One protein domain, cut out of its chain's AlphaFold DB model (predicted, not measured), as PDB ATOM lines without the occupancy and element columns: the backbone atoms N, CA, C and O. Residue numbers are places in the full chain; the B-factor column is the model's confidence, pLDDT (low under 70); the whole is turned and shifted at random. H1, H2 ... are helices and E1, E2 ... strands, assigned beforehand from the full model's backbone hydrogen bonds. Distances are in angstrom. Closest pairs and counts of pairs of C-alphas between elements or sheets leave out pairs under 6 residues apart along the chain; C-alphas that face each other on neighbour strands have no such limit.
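This is residues 180 to 222 of the 276 residues of an uncharacterized protein of Prevotella nigrescens (UniProt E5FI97). What does a reader see first on going along the printed part? Two helices, H1 and H2, fold back on each other as a helical hairpin, and from the end of H2 a long tail leads away, through a small loop at residues 211 to 216, to the short strand E1. The hairpin makes one end of the long axis and the tail with E1 makes the other. What are the parts, and how large is the whole? The printed part has 43 residues, with two named helices and one named strand in the order H1, H2, E1; its class is mostly helix, and E1 pairs with no named strand. The whole is loose, with a radius of gyration of the C-alphas of 12.3 A, and it spans 40 by 17 by 11 A.

How do the first two elements stand to each other? H1, residues 181 to 188, and H2, residues 194 to 206, touch, with 19 pairs of C-alphas within 8 A, and their closest C-alphas are those of Arg 187 and Arg 197, 4.4 A apart. Their lines stand at a steep tilt of 40 degrees, they run opposite ways, and their centres are 8.3 A apart. They are a helical hairpin, joined by a tight link of 5 residues. Where does the strand stand? E1, residues 219 to 221, is apart from H1 and also apart from H2, with no C-alpha of either helix within 8 A of it. It pairs with no named strand. What do the backbone N and O atoms show in the helices? In H1 and H2 every O i to N i+4 pair is within hydrogen-bond range.

Where does the first helix lie? H1 runs from Pro 181, whose C-alpha is at (167.787, 167.611, 73.464), to Lys 188, and measures 10.9 A from first to last C-alpha. Where is the longest helix? H2, with 13 residues, begins at Asp 194, whose C-alpha is at (149.586, 171.433, 75.295), and ends at Phe 206, with its C-alpha at (160.372, 158.528, 68.008). From first to last C-alpha it measures 18.3 A. Where does the strand end? E1 has 3 residues, Asn 219 to Leu 221, and its last C-alpha is at (182.188, 161.502, 61.810). From first to last C-alpha it measures 7.1 A.

How far does the printed part reach? The two C-alphas farthest apart in the domain are those of Asp 193 and Asp 222, at 40.2 A, and the outline of the C-alphas is a rod. The first and last printed C-alphas, those of Asn 180 and Asp 222, are 21.1 A apart. Is there a cut, and which link is long? The printed part has no cut; its residues run from 180 to 222, within a full chain of 276 residues. The link from H2 to E1 is long, with 12 residues, 207 to 218, and their C-alphas lie 7 to 16 A from the mean of all C-alphas. Where is the model's confidence low? The mean pLDDT of the printed part is 70.6, and 20 residues are under 70, namely residue 200, residue 203 and residues 205 to 222. The mean pLDDT is 82 in H1, 72 in H2 and 55 in E1.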
ATOM      1  N   ASN A 180     167.164 163.718  70.897       71.44
ATOM      2  CA  ASN A 180     167.355 165.108  70.529       71.44
ATOM      3  C   ASN A 180     167.014 166.001  71.749       71.44
ATOM      4  O   ASN A 180     165.866 165.976  72.226       71.44
ATOM      5  N   PRO A 181     167.976 166.790  72.268       74.12
ATOM      6  CA  PRO A 181     167.787 167.611  73.464       74.12
ATOM      7  C   PRO A 181     166.773 168.748  73.269       74.12
ATOM      8  O   PRO A 181     166.201 169.237  74.247       74.12
ATOM      9  N   ASP A 182     166.498 169.159  72.029       79.94
ATOM     10  CA  ASP A 182     165.506 170.189  71.729       79.94
ATOM     11  C   ASP A 182     164.090 169.712  72.042       79.94
ATOM     12  O   ASP A 182     163.329 170.430  72.692       79.94
ATOM     13  N   PHE A 183     163.753 168.471  71.682       80.88
ATOM     14  CA  PHE A 183     162.440 167.906  72.000       80.88
ATOM     15  C   PHE A 183     162.277 167.630  73.498       80.88
ATOM     16  O   PHE A 183     161.180 167.804  74.034       80.88
ATOM     17  N   ASP A 184     163.357 167.265  74.201       82.06
ATOM     18  CA  ASP A 184     163.326 167.136  75.663       82.06
ATOM     19  C   ASP A 184     163.053 168.480  76.349       82.06
ATOM     20  O   ASP A 184     162.271 168.561  77.300       82.06
ATOM     21  N   ARG A 185     163.659 169.554  75.836       86.25
ATOM     22  CA  ARG A 185     163.418 170.916  76.314       86.25
ATOM     23  C   ARG A 185     161.980 171.351  76.040       86.25
ATOM     24  O   ARG A 185     161.318 171.853  76.946       86.25
ATOM     25  N   GLU A 186     161.479 171.148  74.825       85.88
ATOM     26  CA  GLU A 186     160.129 171.568  74.434       85.88
ATOM     27  C   GLU A 186     159.028 170.822  75.192       85.88
ATOM     28  O   GLU A 186     158.103 171.459  75.697       85.88
ATOM     29  N   ARG A 187     159.127 169.496  75.361       80.25
ATOM     30  CA  ARG A 187     158.091 168.723  76.078       80.25
ATOM     31  C   ARG A 187     157.957 169.145  77.550       80.25
ATOM     32  O   ARG A 187     156.865 169.087  78.122       80.25
ATOM     33  N   LYS A 188     159.059 169.609  78.154       85.69
ATOM     34  CA  LYS A 188     159.132 170.105  79.540       85.69
ATOM     35  C   LYS A 188     158.816 171.599  79.667       85.69
ATOM     36  O   LYS A 188     158.690 172.094  80.788       85.69
ATOM     37  N   ASN A 189     158.677 172.328  78.559       88.00
ATOM     38  CA  ASN A 189     158.460 173.768  78.594       88.00
ATOM     39  C   ASN A 189     156.986 174.118  78.852       88.00
ATOM     40  O   ASN A 189     156.158 174.090  77.945       88.00
ATOM     41  N   MET A 190     156.680 174.519  80.086       89.25
ATOM     42  CA  MET A 190     155.332 174.896  80.528       89.25
ATOM     43  C   MET A 190     154.799 176.201  79.913       89.25
ATOM     44  O   MET A 190     153.625 176.511  80.099       89.25
ATOM     45  N   SER A 191     155.624 176.973  79.195       91.31
ATOM     46  CA  SER A 191     155.160 178.158  78.460       91.31
ATOM     47  C   SER A 191     154.534 177.820  77.104       91.31
ATOM     48  O   SER A 191     153.959 178.701  76.470       91.31
ATOM     49  N   LEU A 192     154.706 176.587  76.619       84.00
ATOM     50  CA  LEU A 192     154.139 176.122  75.356       84.00
ATOM     51  C   LEU A 192     152.731 175.573  75.573       84.00
ATOM     52  O   LEU A 192     152.410 175.030  76.631       84.00
ATOM     53  N   ASP A 193     151.899 175.671  74.539       86.06
ATOM     54  CA  ASP A 193     150.577 175.062  74.553       86.06
ATOM     55  C   ASP A 193     150.666 173.524  74.593       86.06
ATOM     56  O   ASP A 193     151.638 172.905  74.143       86.06
ATOM     57  N   ASP A 194     149.616 172.886  75.112       77.31
ATOM     58  CA  ASP A 194     149.586 171.433  75.295       77.31
ATOM     59  C   ASP A 194     149.732 170.646  73.987       77.31
ATOM     60  O   ASP A 194     150.279 169.541  74.002       77.31
ATOM     61  N   LYS A 195     149.276 171.184  72.848       77.88
ATOM     62  CA  LYS A 195     149.422 170.508  71.552       77.88
ATOM     63  C   LYS A 195     150.894 170.480  71.145       77.88
ATOM     64  O   LYS A 195     151.380 169.428  70.723       77.88
ATOM     65  N   THR A 196     151.610 171.586  71.322       76.31
ATOM     66  CA  THR A 196     153.050 171.669  71.050       76.31
ATOM     67  C   THR A 196     153.851 170.763  71.983       76.31
ATOM     68  O   THR A 196     154.653 169.963  71.502       76.31
ATOM     69  N   ARG A 197     153.578 170.773  73.297       80.56
ATOM     70  CA  ARG A 197     154.283 169.886  74.244       80.56
ATOM     71  C   ARG A 197     154.039 168.405  73.959       80.56
ATOM     72  O   ARG A 197     154.989 167.630  73.965       80.56
ATOM     73  N   ARG A 198     152.802 168.005  73.636       73.06
ATOM     74  CA  ARG A 198     152.473 166.616  73.250       73.06
ATOM     75  C   ARG A 198     153.151 166.200  71.950       73.06
ATOM     76  O   ARG A 198     153.553 165.047  71.803       73.06
ATOM     77  N   ARG A 199     153.276 167.118  70.987       71.44
ATOM     78  CA  ARG A 199     154.041 166.871  69.761       71.44
ATOM     79  C   ARG A 199     155.518 166.647  70.085       71.44
ATOM     80  O   ARG A 199     156.079 165.674  69.590       71.44
ATOM     81  N   ALA A 200     156.114 167.500  70.913       69.69
ATOM     82  CA  ALA A 200     157.500 167.356  71.351       69.69
ATOM     83  C   ALA A 200     157.724 166.053  72.134       69.69
ATOM     84  O   ALA A 200     158.706 165.366  71.893       69.69
ATOM     85  N   GLU A 201     156.790 165.649  72.998       74.06
ATOM     86  CA  GLU A 201     156.838 164.365  73.709       74.06
ATOM     87  C   GLU A 201     156.831 163.174  72.742       74.06
ATOM     88  O   GLU A 201     157.671 162.281  72.848       74.06
ATOM     89  N   LYS A 202     155.953 163.188  71.730       70.31
ATOM     90  CA  LYS A 202     155.961 162.165  70.672       70.31
ATOM     91  C   LYS A 202     157.296 162.161  69.919       70.31
ATOM     92  O   LYS A 202     157.901 161.105  69.759       70.31
ATOM     93  N   LEU A 203     157.779 163.325  69.483       66.62
ATOM     94  CA  LEU A 203     159.047 163.432  68.753       66.62
ATOM     95  C   LEU A 203     160.239 162.982  69.598       66.62
ATOM     96  O   LEU A 203     161.092 162.277  69.081       66.62
ATOM     97  N   TYR A 204     160.268 163.289  70.890       72.56
ATOM     98  CA  TYR A 204     161.300 162.818  71.808       72.56
ATOM     99  C   TYR A 204     161.405 161.282  71.808       72.56
ATOM    100  O   TYR A 204     162.497 160.732  71.691       72.56
ATOM    101  N   HIS A 205     160.275 160.571  71.838       67.12
ATOM    102  CA  HIS A 205     160.288 159.106  71.837       67.12
ATOM    103  C   HIS A 205     160.595 158.480  70.468       67.12
ATOM    104  O   HIS A 205     161.204 157.415  70.433       67.12
ATOM    105  N   PHE A 206     160.222 159.114  69.351       62.78
ATOM    106  CA  PHE A 206     160.372 158.528  68.008       62.78
ATOM    107  C   PHE A 206     161.574 159.034  67.202       62.78
ATOM    108  O   PHE A 206     162.014 158.353  66.277       62.78
ATOM    109  N   TYR A 207     162.082 160.229  67.497       61.28
ATOM    110  CA  TYR A 207     163.148 160.855  66.724       61.28
ATOM    111  C   TYR A 207     164.517 160.376  67.196       61.28
ATOM    112  O   TYR A 207     164.849 160.470  68.379       61.28
ATOM    113  N   VAL A 208     165.331 159.901  66.260       59.53
ATOM    114  CA  VAL A 208     166.725 159.540  66.522       59.53
ATOM    115  C   VAL A 208     167.595 160.724  66.170       59.53
ATOM    116  O   VAL A 208     167.568 161.178  65.026       59.53
ATOM    117  N   ASP A 209     168.347 161.223  67.149       60.66
ATOM    118  CA  ASP A 209     169.348 162.236  66.861       60.66
ATOM    119  C   ASP A 209     170.555 161.574  66.191       60.66
ATOM    120  O   ASP A 209     171.178 160.668  66.754       60.66
ATOM    121  N   PHE A 210     170.850 162.003  64.965       57.94
ATOM    122  CA  PHE A 210     172.011 161.553  64.200       57.94
ATOM    123  C   PHE A 210     173.187 162.533  64.294       57.94
ATOM    124  O   PHE A 210     174.249 162.242  63.744       57.94
ATOM    125  N   ASP A 211     173.038 163.662  64.996       61.84
ATOM    126  CA  ASP A 211     174.116 164.628  65.180       61.84
ATOM    127  C   ASP A 211     175.226 164.021  66.068       61.84
ATOM    128  O   ASP A 211     174.980 163.668  67.229       61.84
ATOM    129  N   PRO A 212     176.462 163.878  65.556       60.78
ATOM    130  CA  PRO A 212     177.592 163.370  66.331       60.78
ATOM    131  C   PRO A 212     178.017 164.292  67.480       60.78
ATOM    132  O   PRO A 212     178.655 163.823  68.418       60.78
ATOM    133  N   ASN A 213     177.648 165.576  67.465       65.94
ATOM    134  CA  ASN A 213     177.936 166.498  68.567       65.94
ATOM    135  C   ASN A 213     176.980 166.308  69.749       65.94
ATOM    136  O   ASN A 213     177.374 166.504  70.897       65.94
ATOM    137  N   HIS A 214     175.734 165.917  69.479       63.53
ATOM    138  CA  HIS A 214     174.754 165.611  70.520       63.53
ATOM    139  C   HIS A 214     174.857 164.161  71.002       63.53
ATOM    140  O   HIS A 214     174.547 163.872  72.155       63.53
ATOM    141  N   SER A 215     175.325 163.258  70.136       58.16
ATOM    142  CA  SER A 215     175.330 161.811  70.355       58.16
ATOM    143  C   SER A 215     176.689 161.170  70.018       58.16
ATOM    144  O   SER A 215     176.760 160.257  69.193       58.16
ATOM    145  N   PRO A 216     177.802 161.602  70.641       58.69
ATOM    146  CA  PRO A 216     179.150 161.178  70.243       58.69
ATOM    147  C   PRO A 216     179.439 159.689  70.501       58.69
ATOM    148  O   PRO A 216     180.358 159.115  69.917       58.69
ATOM    149  N   TYR A 217     178.660 159.049  71.379       55.62
ATOM    150  CA  TYR A 217     178.790 157.624  71.697       55.62
ATOM    151  C   TYR A 217     178.096 156.711  70.680       55.62
ATOM    152  O   TYR A 217     178.443 155.536  70.583       55.62
ATOM    153  N   HIS A 218     177.136 157.240  69.916       52.97
ATOM    154  CA  HIS A 218     176.366 156.466  68.941       52.97
ATOM    155  C   HIS A 218     176.581 156.946  67.509       52.97
ATOM    156  O   HIS A 218     176.477 156.143  66.588       52.97
ATOM    157  N   ASN A 219     176.939 158.212  67.308       56.50
ATOM    158  CA  ASN A 219     177.194 158.802  66.005       56.50
ATOM    159  C   ASN A 219     178.619 159.355  65.962       56.50
ATOM    160  O   ASN A 219     179.057 160.061  66.867       56.50
ATOM    161  N   GLN A 220     179.351 159.047  64.900       54.38
ATOM    162  CA  GLN A 220     180.723 159.503  64.691       54.38
ATOM    163  C   GLN A 220     180.855 160.121  63.307       54.38
ATOM    164  O   GLN A 220     180.155 159.724  62.383       54.38
ATOM    165  N   LEU A 221     181.782 161.058  63.140       54.03
ATOM    166  CA  LEU A 221     182.188 161.502  61.810       54.03
ATOM    167  C   LEU A 221     183.320 160.616  61.306       54.03
ATOM    168  O   LEU A 221     184.252 160.295  62.046       54.03
ATOM    169  N   ASP A 222     183.249 160.221  60.043       51.03
ATOM    170  CA  ASP A 222     184.387 159.607  59.379       51.03
ATOM    171  C   ASP A 222     185.405 160.644  58.897       51.03
ATOM    172  O   ASP A 222     185.194 161.853  58.988       51.03
TER     173      ASP A 222